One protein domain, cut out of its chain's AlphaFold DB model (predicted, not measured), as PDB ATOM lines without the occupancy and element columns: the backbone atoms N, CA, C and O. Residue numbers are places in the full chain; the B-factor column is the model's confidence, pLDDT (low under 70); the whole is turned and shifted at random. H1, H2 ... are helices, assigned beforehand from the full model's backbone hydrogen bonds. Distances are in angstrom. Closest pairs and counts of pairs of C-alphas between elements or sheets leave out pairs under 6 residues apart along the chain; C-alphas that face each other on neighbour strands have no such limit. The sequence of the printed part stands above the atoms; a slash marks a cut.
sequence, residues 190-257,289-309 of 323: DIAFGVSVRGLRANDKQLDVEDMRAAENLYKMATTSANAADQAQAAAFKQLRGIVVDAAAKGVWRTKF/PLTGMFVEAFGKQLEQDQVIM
ATOM      1  N   ASP A 190     185.020 169.538 177.415       42.41
ATOM      2  CA  ASP A 190     184.566 169.769 178.794       42.41
ATOM      3  C   ASP A 190     183.372 168.864 179.165       42.41
ATOM      4  O   ASP A 190     182.202 169.203 178.976       42.41
ATOM      5  N   ILE A 191     183.646 167.691 179.745       42.09
ATOM      6  CA  ILE A 191     182.621 166.889 180.432       42.09
ATOM      7  C   ILE A 191     182.637 167.253 181.911       42.09
ATOM      8  O   ILE A 191     183.494 166.799 182.668       42.09
ATOM      9  N   ALA A 192     181.622 167.991 182.349       34.16
ATOM     10  CA  ALA A 192     181.314 168.112 183.760       34.16
ATOM     11  C   ALA A 192     179.834 167.778 184.027       34.16
ATOM     12  O   ALA A 192     178.922 168.333 183.420       34.16
ATOM     13  N   PHE A 193     179.625 166.848 184.966       36.41
ATOM     14  CA  PHE A 193     178.348 166.527 185.624       36.41
ATOM     15  C   PHE A 193     177.238 165.815 184.836       36.41
ATOM     16  O   PHE A 193     176.073 165.952 185.193       36.41
ATOM     17  N   GLY A 194     177.522 165.017 183.799       38.16
ATOM     18  CA  GLY A 194     176.480 164.186 183.153       38.16
ATOM     19  C   GLY A 194     175.336 164.973 182.483       38.16
ATOM     20  O   GLY A 194     174.466 164.381 181.834       38.16
ATOM     21  N   VAL A 195     175.380 166.300 182.587       36.91
ATOM     22  CA  VAL A 195     174.797 167.267 181.682       36.91
ATOM     23  C   VAL A 195     175.680 167.209 180.450       36.91
ATOM     24  O   VAL A 195     176.892 167.401 180.531       36.91
ATOM     25  N   SER A 196     175.094 166.884 179.304       38.00
ATOM     26  CA  SER A 196     175.783 167.069 178.036       38.00
ATOM     27  C   SER A 196     176.004 168.567 177.826       38.00
ATOM     28  O   SER A 196     175.253 169.191 177.091       38.00
ATOM     29  N   VAL A 197     177.053 169.139 178.419       43.22
ATOM     30  CA  VAL A 197     177.672 170.368 177.908       43.22
ATOM     31  C   VAL A 197     178.608 169.948 176.779       43.22
ATOM     32  O   VAL A 197     179.798 170.227 176.763       43.22
ATOM     33  N   ARG A 198     178.078 169.147 175.849       44.75
ATOM     34  CA  ARG A 198     178.822 168.796 174.654       44.75
ATOM     35  C   ARG A 198     178.614 169.957 173.708       44.75
ATOM     36  O   ARG A 198     177.469 170.235 173.350       44.75
ATOM     37  N   GLY A 199     179.710 170.616 173.341       46.44
ATOM     38  CA  GLY A 199     179.729 171.609 172.281       46.44
ATOM     39  C   GLY A 199     179.022 171.031 171.064       46.44
ATOM     40  O   GLY A 199     179.507 170.105 170.420       46.44
ATOM     41  N   LEU A 200     177.814 171.506 170.797       42.16
ATOM     42  CA  LEU A 200     176.988 170.964 169.738       42.16
ATOM     43  C   LEU A 200     176.547 172.135 168.888       42.16
ATOM     44  O   LEU A 200     175.480 172.706 169.069       42.16
ATOM     45  N   ARG A 201     177.320 172.352 167.823       44.00
ATOM     46  CA  ARG A 201     176.756 172.692 166.514       44.00
ATOM     47  C   ARG A 201     175.838 171.556 166.014       44.00
ATOM     48  O   ARG A 201     175.929 171.159 164.856       44.00
ATOM     49  N   ALA A 202     174.994 170.971 166.865       50.91
ATOM     50  CA  ALA A 202     173.843 170.248 166.366       50.91
ATOM     51  C   ALA A 202     172.960 171.337 165.777       50.91
ATOM     52  O   ALA A 202     172.586 172.280 166.470       50.91
ATOM     53  N   ASN A 203     172.715 171.271 164.475       57.78
ATOM     54  CA  ASN A 203     171.782 172.207 163.878       57.78
ATOM     55  C   ASN A 203     170.423 172.061 164.587       57.78
ATOM     56  O   ASN A 203     170.033 170.951 164.957       57.78
ATOM     57  N   ASP A 204     169.690 173.165 164.740       63.59
ATOM     58  CA  ASP A 204     168.351 173.154 165.355       63.59
ATOM     59  C   ASP A 204     167.456 172.053 164.758       63.59
ATOM     60  O   ASP A 204     166.690 171.402 165.458       63.59
ATOM     61  N   LYS A 205     167.665 171.734 163.475       67.75
ATOM     62  CA  LYS A 205     166.977 170.661 162.745       67.75
ATOM     63  C   LYS A 205     167.198 169.256 163.318       67.75
ATOM     64  O   LYS A 205     166.252 168.478 163.378       67.75
ATOM     65  N   GLN A 206     168.420 168.881 163.693       75.69
ATOM     66  CA  GLN A 206     168.704 167.569 164.298       75.69
ATOM     67  C   GLN A 206     168.061 167.467 165.680       75.69
ATOM     68  O   GLN A 206     167.536 166.431 166.077       75.69
ATOM     69  N   LEU A 207     168.090 168.585 166.378       74.38
ATOM     70  CA  LEU A 207     167.553 168.793 167.699       74.38
ATOM     71  C   LEU A 207     166.006 168.702 167.697       74.38
ATOM     72  O   LEU A 207     165.423 168.018 168.542       74.38
ATOM     73  N   ASP A 208     165.325 169.260 166.696       81.19
ATOM     74  CA  ASP A 208     163.881 169.068 166.495       81.19
ATOM     75  C   ASP A 208     163.536 167.602 166.172       81.19
ATOM     76  O   ASP A 208     162.536 167.066 166.651       81.19
ATOM     77  N   VAL A 209     164.388 166.901 165.412       84.94
ATOM     78  CA  VAL A 209     164.223 165.457 165.152       84.94
ATOM     79  C   VAL A 209     164.360 164.634 166.439       84.94
ATOM     80  O   VAL A 209     163.626 163.658 166.618       84.94
ATOM     81  N   GLU A 210     165.273 165.009 167.338       84.31
ATOM     82  CA  GLU A 210     165.416 164.381 168.658       84.31
ATOM     83  C   GLU A 210     164.161 164.583 169.519       84.31
ATOM     84  O   GLU A 210     163.649 163.605 170.068       84.31
ATOM     85  N   ASP A 211     163.624 165.807 169.577       86.38
ATOM     86  CA  ASP A 211     162.402 166.121 170.331       86.38
ATOM     87  C   ASP A 211     161.201 165.319 169.809       86.38
ATOM     88  O   ASP A 211     160.484 164.676 170.581       86.38
ATOM     89  N   MET A 212     161.036 165.270 168.483       88.69
ATOM     90  CA  MET A 212     159.986 164.488 167.824       88.69
ATOM     91  C   MET A 212     160.109 162.992 168.128       88.69
ATOM     92  O   MET A 212     159.118 162.331 168.451       88.69
ATOM     93  N   ARG A 213     161.329 162.445 168.062       89.62
ATOM     94  CA  ARG A 213     161.588 161.033 168.370       89.62
ATOM     95  C   ARG A 213     161.286 160.723 169.835       89.62
ATOM     96  O   ARG A 213     160.710 159.675 170.122       89.62
ATOM     97  N   ALA A 214     161.660 161.611 170.755       87.38
ATOM     98  CA  ALA A 214     161.394 161.444 172.178       87.38
ATOM     99  C   ALA A 214     159.887 161.448 172.477       87.38
ATOM    100  O   ALA A 214     159.401 160.542 173.156       87.38
ATOM    101  N   ALA A 215     159.139 162.396 171.905       89.38
ATOM    102  CA  ALA A 215     157.685 162.459 172.043       89.38
ATOM    103  C   ALA A 215     156.998 161.195 171.496       89.38
ATOM    104  O   ALA A 215     156.120 160.621 172.146       89.38
ATOM    105  N   GLU A 216     157.437 160.697 170.335       88.00
ATOM    106  CA  GLU A 216     156.896 159.466 169.758       88.00
ATOM    107  C   GLU A 216     157.237 158.220 170.593       88.00
ATOM    108  O   GLU A 216     156.400 157.327 170.747       88.00
ATOM    109  N   ASN A 217     158.442 158.153 171.161       88.31
ATOM    110  CA  ASN A 217     158.842 157.055 172.038       88.31
ATOM    111  C   ASN A 217     158.034 157.044 173.341       88.31
ATOM    112  O   ASN A 217     157.551 155.985 173.736       88.31
ATOM    113  N   LEU A 218     157.823 158.207 173.966       85.44
ATOM    114  CA  LEU A 218     156.980 158.334 175.159       85.44
ATOM    115  C   LEU A 218     155.539 157.900 174.878       85.44
ATOM    116  O   LEU A 218     154.962 157.143 175.658       85.44
ATOM    117  N   TYR A 219     154.983 158.308 173.734       86.44
ATOM    118  CA  TYR A 219     153.671 157.840 173.295       86.44
ATOM    119  C   TYR A 219     153.635 156.309 173.162       86.44
ATOM    120  O   TYR A 219     152.737 155.668 173.708       86.44
ATOM    121  N   LYS A 220     154.628 155.702 172.494       85.81
ATOM    122  CA  LYS A 220     154.709 154.239 172.346       85.81
ATOM    123  C   LYS A 220     154.735 153.551 173.707       85.81
ATOM    124  O   LYS A 220     153.905 152.677 173.941       85.81
ATOM    125  N   MET A 221     155.603 153.996 174.617       82.62
ATOM    126  CA  MET A 221     155.693 153.453 175.976       82.62
ATOM    127  C   MET A 221     154.354 153.534 176.718       82.62
ATOM    128  O   MET A 221     153.907 152.531 177.276       82.62
ATOM    129  N   ALA A 222     153.677 154.684 176.663       81.44
ATOM    130  CA  ALA A 222     152.373 154.867 177.293       81.44
ATOM    131  C   ALA A 222     151.316 153.913 176.707       81.44
ATOM    132  O   ALA A 222     150.605 153.243 177.453       81.44
ATOM    133  N   THR A 223     151.255 153.769 175.379       80.75
ATOM    134  CA  THR A 223     150.292 152.858 174.733       80.75
ATOM    135  C   THR A 223     150.570 151.379 174.993       80.75
ATOM    136  O   THR A 223     149.627 150.615 175.193       80.75
ATOM    137  N   THR A 224     151.843 150.970 175.054       78.81
ATOM    138  CA  THR A 224     152.227 149.607 175.444       78.81
ATOM    139  C   THR A 224     151.829 149.323 176.890       78.81
ATOM    140  O   THR A 224     151.264 148.269 177.162       78.81
ATOM    141  N   SER A 225     152.053 150.271 177.806       72.50
ATOM    142  CA  SER A 225     151.682 150.107 179.217       72.50
ATOM    143  C   SER A 225     150.169 150.008 179.451       72.50
ATOM    144  O   SER A 225     149.738 149.387 180.417       72.50
ATOM    145  N   ALA A 226     149.357 150.571 178.551       70.25
ATOM    146  CA  ALA A 226     147.903 150.578 178.673       70.25
ATOM    147  C   ALA A 226     147.220 149.290 178.161       70.25
ATOM    148  O   ALA A 226     145.993 149.238 178.154       70.25
ATOM    149  N   ASN A 227     147.971 148.270 177.710       65.25
ATOM    150  CA  ASN A 227     147.433 147.047 177.086       65.25
ATOM    151  C   ASN A 227     146.382 147.342 175.998       65.25
ATOM    152  O   ASN A 227     145.340 146.690 175.926       65.25
ATOM    153  N   ALA A 228     146.655 148.334 175.147       60.22
ATOM    154  CA  ALA A 228     145.780 148.777 174.064       60.22
ATOM    155  C   ALA A 228     145.685 147.744 172.917       60.22
ATOM    156  O   ALA A 228     146.081 148.007 171.784       60.22
ATOM    157  N   ALA A 229     145.195 146.541 173.215       56.12
ATOM    158  CA  ALA A 229     144.862 145.499 172.248       56.12
ATOM    159  C   ALA A 229     143.394 145.584 171.791       56.12
ATOM    160  O   ALA A 229     142.992 144.861 170.880       56.12
ATOM    161  N   ASP A 230     142.596 146.463 172.404       60.62
ATOM    162  CA  ASP A 230     141.166 146.550 172.136       60.62
ATOM    163  C   ASP A 230     140.885 147.423 170.902       60.62
ATOM    164  O   ASP A 230     141.161 148.628 170.863       60.62
ATOM    165  N   GLN A 231     140.329 146.805 169.861       61.00
ATOM    166  CA  GLN A 231     140.111 147.407 168.539       61.00
ATOM    167  C   GLN A 231     139.179 148.637 168.601       61.00
ATOM    168  O   GLN A 231     139.265 149.526 167.751       61.00
ATOM    169  N   ALA A 232     138.357 148.732 169.653       63.84
ATOM    170  CA  ALA A 232     137.490 149.870 169.956       63.84
ATOM    171  C   ALA A 232     138.257 151.157 170.327       63.84
ATOM    172  O   ALA A 232     137.762 152.258 170.091       63.84
ATOM    173  N   GLN A 233     139.475 151.048 170.866       71.31
ATOM    174  CA  GLN A 233     140.277 152.194 171.319       71.31
ATOM    175  C   GLN A 233     141.321 152.640 170.285       71.31
ATOM    176  O   GLN A 233     141.910 153.715 170.413       71.31
ATOM    177  N   ALA A 234     141.529 151.861 169.218       75.12
ATOM    178  CA  ALA A 234     142.535 152.135 168.190       75.12
ATOM    179  C   ALA A 234     142.362 153.515 167.522       75.12
ATOM    180  O   ALA A 234     143.347 154.195 167.225       75.12
ATOM    181  N   ALA A 235     141.116 153.962 167.325       79.81
ATOM    182  CA  ALA A 235     140.821 155.290 166.787       79.81
ATOM    183  C   ALA A 235     141.239 156.417 167.750       79.81
ATOM    184  O   ALA A 235     141.855 157.395 167.320       79.81
ATOM    185  N   ALA A 236     140.980 156.250 169.050       81.50
ATOM    186  CA  ALA A 236     141.354 157.214 170.082       81.50
ATOM    187  C   ALA A 236     142.880 157.308 170.246       81.50
ATOM    188  O   ALA A 236     143.430 158.406 170.288       81.50
ATOM    189  N   PHE A 237     143.586 156.174 170.236       83.75
ATOM    190  CA  PHE A 237     145.051 156.154 170.263       83.75
ATOM    191  C   PHE A 237     145.658 156.816 169.023       83.75
ATOM    192  O   PHE A 237     146.572 157.631 169.135       83.75
ATOM    193  N   LYS A 238     145.102 156.564 167.832       84.56
ATOM    194  CA  LYS A 238     145.534 157.252 166.608       84.56
ATOM    195  C   LYS A 238     145.363 158.771 166.712       84.56
ATOM    196  O   LYS A 238     146.259 159.507 166.298       84.56
ATOM    197  N   GLN A 239     144.247 159.235 167.275       87.19
ATOM    198  CA  GLN A 239     144.009 160.658 167.514       87.19
ATOM    199  C   GLN A 239     145.002 161.233 168.536       87.19
ATOM    200  O   GLN A 239     145.594 162.280 168.280       87.19
ATOM    201  N   LEU A 240     145.253 160.525 169.642       87.19
ATOM    202  CA  LEU A 240     146.229 160.919 170.660       87.19
ATOM    203  C   LEU A 240     147.645 161.030 170.082       87.19
ATOM    204  O   LEU A 240     148.327 162.020 170.334       87.19
ATOM    205  N   ARG A 241     148.070 160.070 169.249       89.56
ATOM    206  CA  ARG A 241     149.352 160.152 168.534       89.56
ATOM    207  C   ARG A 241     149.434 161.423 167.696       89.56
ATOM    208  O   ARG A 241     150.468 162.077 167.698       89.56
ATOM    209  N   GLY A 242     148.353 161.768 166.993       89.38
ATOM    210  CA  GLY A 242     148.269 162.997 166.204       89.38
ATOM    211  C   GLY A 242     148.499 164.249 167.052       89.38
ATOM    212  O   GLY A 242     149.305 165.090 166.670       89.38
ATOM    213  N   ILE A 243     147.864 164.331 168.225       90.31
ATOM    214  CA  ILE A 243     148.031 165.449 169.168       90.31
ATOM    215  C   ILE A 243     149.475 165.531 169.678       90.31
ATOM    216  O   ILE A 243     150.053 166.612 169.686       90.31
ATOM    217  N   VAL A 244     150.074 164.403 170.075       89.44
ATOM    218  CA  VAL A 244     151.458 164.367 170.580       89.44
ATOM    219  C   VAL A 244     152.451 164.817 169.507       89.44
ATOM    220  O   VAL A 244     153.336 165.622 169.784       89.44
ATOM    221  N   VAL A 245     152.288 164.334 168.273       88.38
ATOM    222  CA  VAL A 245     153.148 164.698 167.137       88.38
ATOM    223  C   VAL A 245     152.982 166.175 166.766       88.38
ATOM    224  O   VAL A 245     153.979 166.849 166.535       88.38
ATOM    225  N   ASP A 246     151.752 166.694 166.741       89.94
ATOM    226  CA  ASP A 246     151.479 168.112 166.463       89.94
ATOM    227  C   ASP A 246     152.047 169.030 167.561       89.94
ATOM    228  O   ASP A 246     152.666 170.049 167.259       89.94
ATOM    229  N   ALA A 247     151.910 168.648 168.833       88.56
ATOM    230  CA  ALA A 247     152.488 169.387 169.954       88.56
ATOM    231  C   ALA A 247     154.025 169.397 169.903       88.56
ATOM    232  O   ALA A 247     154.642 170.446 170.089       88.56
ATOM    233  N   ALA A 248     154.651 168.259 169.604       87.69
ATOM    234  CA  ALA A 248     156.101 168.178 169.452       87.69
ATOM    235  C   ALA A 248     156.598 169.017 168.258       87.69
ATOM    236  O   ALA A 248     157.567 169.757 168.399       87.69
ATOM    237  N   ALA A 249     155.887 168.998 167.123       85.69
ATOM    238  CA  ALA A 249     156.230 169.800 165.944       85.69
ATOM    239  C   ALA A 249     156.114 171.315 166.189       85.69
ATOM    240  O   ALA A 249     156.804 172.103 165.546       85.69
ATOM    241  N   LYS A 250     155.259 171.724 167.132       85.75
ATOM    242  CA  LYS A 250     155.123 173.114 167.596       85.75
ATOM    243  C   LYS A 250     156.154 173.505 168.661       85.75
ATOM    244  O   LYS A 250     156.074 174.614 169.181       85.75
ATOM    245  N   GLY A 251     157.087 172.616 169.010       82.06
ATOM    246  CA  GLY A 251     158.127 172.883 170.004       82.06
ATOM    247  C   GLY A 251     157.608 172.958 171.440       82.06
ATOM    248  O   GLY A 251     158.263 173.547 172.290       82.06
ATOM    249  N   VAL A 252     156.436 172.376 171.736       85.31
ATOM    250  CA  VAL A 252     155.861 172.421 173.095       85.31
ATOM    251  C   VAL A 252     156.770 171.691 174.091       85.31
ATOM    252  O   VAL A 252     156.823 172.065 175.262       85.31
ATOM    253  N   TRP A 253     157.460 170.630 173.656       84.12
ATOM    254  CA  TRP A 253     158.319 169.794 174.498       84.12
ATOM    255  C   TRP A 253     159.754 169.853 173.988       84.12
ATOM    256  O   TRP A 253     159.990 169.741 172.787       84.12
ATOM    257  N   ARG A 254     160.709 169.967 174.912       80.19
ATOM    258  CA  ARG A 254     162.140 169.988 174.614       80.19
ATOM    259  C   ARG A 254     162.848 168.904 175.407       80.19
ATOM    260  O   ARG A 254     162.668 168.786 176.616       80.19
ATOM    261  N   THR A 255     163.687 168.130 174.735       79.56
ATOM    262  CA  THR A 255     164.595 167.176 175.392       79.56
ATOM    263  C   THR A 255     165.762 167.879 176.080       79.56
ATOM    264  O   THR A 255     166.346 167.339 177.019       79.56
ATOM    265  N   LYS A 256     166.117 169.075 175.599       74.44
ATOM    266  CA  LYS A 256     167.256 169.880 176.047       74.44
ATOM    267  C   LYS A 256     166.900 171.361 175.955       74.44
ATOM    268  O   LYS A 256     166.176 171.752 175.043       74.44
ATOM    269  N   PHE A 257     167.444 172.168 176.861       74.00
ATOM    270  CA  PHE A 257     167.348 173.624 176.770       74.00
ATOM    271  C   PHE A 257     168.041 174.135 175.498       74.00
ATOM    272  O   PHE A 257     169.121 173.652 175.152       74.00
ATOM    273  N   PRO A 289     188.252 172.858 190.420       57.94
ATOM    274  CA  PRO A 289     188.535 172.927 188.983       57.94
ATOM    275  C   PRO A 289     187.414 172.369 188.093       57.94
ATOM    276  O   PRO A 289     186.999 173.038 187.155       57.94
ATOM    277  N   LEU A 290     186.847 171.207 188.441       57.00
ATOM    278  CA  LEU A 290     185.787 170.556 187.657       57.00
ATOM    279  C   LEU A 290     184.492 171.383 187.608       57.00
ATOM    280  O   LEU A 290     183.858 171.514 186.565       57.00
ATOM    281  N   THR A 291     184.098 171.974 188.737       62.06
ATOM    282  CA  THR A 291     182.962 172.898 188.803       62.06
ATOM    283  C   THR A 291     183.264 174.189 188.044       62.06
ATOM    284  O   THR A 291     182.367 174.736 187.411       62.06
ATOM    285  N   GLY A 292     184.506 174.675 188.089       64.25
ATOM    286  CA  GLY A 292     184.943 175.834 187.310       64.25
ATOM    287  C   GLY A 292     184.767 175.615 185.808       64.25
ATOM    288  O   GLY A 292     184.100 176.420 185.163       64.25
ATOM    289  N   MET A 293     185.264 174.485 185.298       64.31
ATOM    290  CA  MET A 293     185.111 174.079 183.896       64.31
ATOM    291  C   MET A 293     183.637 173.996 183.484       64.31
ATOM    292  O   MET A 293     183.245 174.584 182.480       64.31
ATOM    293  N   PHE A 294     182.785 173.352 184.297       71.00
ATOM    294  CA  PHE A 294     181.342 173.294 184.028       71.00
ATOM    295  C   PHE A 294     180.720 174.682 183.875       71.00
ATOM    296  O   PHE A 294     180.009 174.952 182.911       71.00
ATOM    297  N   VAL A 295     180.955 175.551 184.864       76.81
ATOM    298  CA  VAL A 295     180.353 176.885 184.916       76.81
ATOM    299  C   VAL A 295     180.824 177.727 183.736       76.81
ATOM    300  O   VAL A 295     180.033 178.488 183.186       76.81
ATOM    301  N   GLU A 296     182.081 177.574 183.323       74.44
ATOM    302  CA  GLU A 296     182.616 178.252 182.149       74.44
ATOM    303  C   GLU A 296     181.972 177.746 180.852       74.44
ATOM    304  O   GLU A 296     181.450 178.551 180.078       74.44
ATOM    305  N   ALA A 297     181.957 176.431 180.628       69.75
ATOM    306  CA  ALA A 297     181.395 175.833 179.419       69.75
ATOM    307  C   ALA A 297     179.891 176.125 179.285       69.75
ATOM    308  O   ALA A 297     179.423 176.577 178.238       69.75
ATOM    309  N   PHE A 298     179.134 175.950 180.370       75.62
ATOM    310  CA  PHE A 298     177.703 176.242 180.389       75.62
ATOM    311  C   PHE A 298     177.420 177.748 180.298       75.62
ATOM    312  O   PHE A 298     176.487 178.164 179.616       75.62
ATOM    313  N   GLY A 299     178.251 178.588 180.925       79.94
ATOM    314  CA  GLY A 299     178.164 180.043 180.803       79.94
ATOM    315  C   GLY A 299     178.325 180.514 179.356       79.94
ATOM    316  O   GLY A 299     177.506 181.297 178.880       79.94
ATOM    317  N   LYS A 300     179.312 179.975 178.626       77.50
ATOM    318  CA  LYS A 300     179.501 180.256 177.190       77.50
ATOM    319  C   LYS A 300     178.277 179.860 176.365       77.50
ATOM    320  O   LYS A 300     177.897 180.602 175.464       77.50
ATOM    321  N   GLN A 301     177.646 178.726 176.677       74.69
ATOM    322  CA  GLN A 301     176.415 178.314 176.002       74.69
ATOM    323  C   GLN A 301     175.292 179.332 176.231       74.69
ATOM    324  O   GLN A 301     174.695 179.795 175.267       74.69
ATOM    325  N   LEU A 302     175.040 179.728 177.482       80.69
ATOM    326  CA  LEU A 302     174.005 180.716 177.800       80.69
ATOM    327  C   LEU A 302     174.259 182.079 177.140       80.69
ATOM    328  O   LEU A 302     173.308 182.797 176.835       80.69
ATOM    329  N   GLU A 303     175.525 182.452 176.944       82.44
ATOM    330  CA  GLU A 303     175.902 183.680 176.242       82.44
ATOM    331  C   GLU A 303     175.636 183.584 174.733       82.44
ATOM    332  O   GLU A 303     175.045 184.497 174.156       82.44
ATOM    333  N   GLN A 304     176.006 182.468 174.095       78.50
ATOM    334  CA  GLN A 304     175.691 182.196 172.683       78.50
ATOM    335  C   GLN A 304     174.179 182.190 172.430       78.50
ATOM    336  O   GLN A 304     173.708 182.740 171.436       78.50
ATOM    337  N   ASP A 305     173.443 181.622 173.378       75.75
ATOM    338  CA  ASP A 305     171.986 181.536 173.415       75.75
ATOM    339  C   ASP A 305     171.308 182.868 173.796       75.75
ATOM    340  O   ASP A 305     170.085 182.932 173.890       75.75
ATOM    341  N   GLN A 306     172.081 183.939 174.028       80.75
ATOM    342  CA  GLN A 306     171.606 185.278 174.410       80.75
ATOM    343  C   GLN A 306     170.754 185.319 175.693       80.75
ATOM    344  O   GLN A 306     170.011 186.271 175.936       80.75
ATOM    345  N   VAL A 307     170.886 184.305 176.550       82.88
ATOM    346  CA  VAL A 307     170.217 184.221 177.856       82.88
ATOM    347  C   VAL A 307     170.953 185.067 178.890       82.88
ATOM    348  O   VAL A 307     170.332 185.707 179.741       82.88
ATOM    349  N   ILE A 308     172.285 185.079 178.815       86.25
ATOM    350  CA  ILE A 308     173.143 185.963 179.605       86.25
ATOM    351  C   ILE A 308     173.972 186.842 178.675       86.25
ATOM    352  O   ILE A 308     174.202 186.504 177.518       86.25
ATOM    353  N   MET A 309     174.445 187.971 179.192       84.81
ATOM    354  CA  MET A 309     175.325 188.869 178.450       84.81
ATOM    355  C   MET A 309     176.510 189.271 179.314       84.81
ATOM    356  O   MET A 309     176.363 189.520 180.517       84.81
TER     357      MET A 309
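Overview. This is residues 190 to 257 and 289 to 309 of the 323 residues of an uncharacterized protein of Aphanomyces astaci (UniProt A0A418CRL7). A two-helix hairpin, H1 and H2 side by side, makes one end of a rod, and a single helix, H3, makes the other end. The loop stretch of residues 190 to 203 runs from near H3 to the start of H1, and the two ends are only loosely joined. The printed part has 89 residues with three named helices, H1, H2 and H3 in that order, and no named strand; the class is all helix. It is only just extended, close to loose, with a radius of gyration of the C-alphas of 18.3 A and spans of 58 by 24 by 18 A.

Along the chain. The printed part begins with residues 190 to 203, which hold no named element. H1, residues 204 to 225, starts at C-alpha 204 (168.351, 173.154, 165.355) and is 31.6 A long from first to last C-alpha. H2, residues 234 to 249, is 22.5 A long. H3, residues 289 to 304, is 22.7 A long and ends at C-alpha 304 (175.691, 182.196, 172.683).

Arrangement. H1 and H2 form a helical hairpin over a short link of 8 residues. They touch, and their closest C-alphas, those of Met 212 and Ala 248, are 5.6 A apart. They run opposite ways at a shallow tilt of 25 degrees. H3 is apart from H1 and from H2. In H1, H2 and H3 every O i to N i+4 pair is within hydrogen-bond range.

Size, cuts and confidence. The C-alphas of Ala 232 and Pro 289, the two farthest apart, are 59.2 A from each other. Residues 201 to 206, of which 204 to 206 belong to H1, stand free, as do residues 229 to 236, of which 234 to 236 belong to H2. Residues 258 to 288 are not printed, and C-alphas 257 and 289 are 24.5 A apart across the cut. The mean pLDDT of the printed part is 72.9; residues 190 to 205, 227 to 232, 289 to 293 and 297 are under 70.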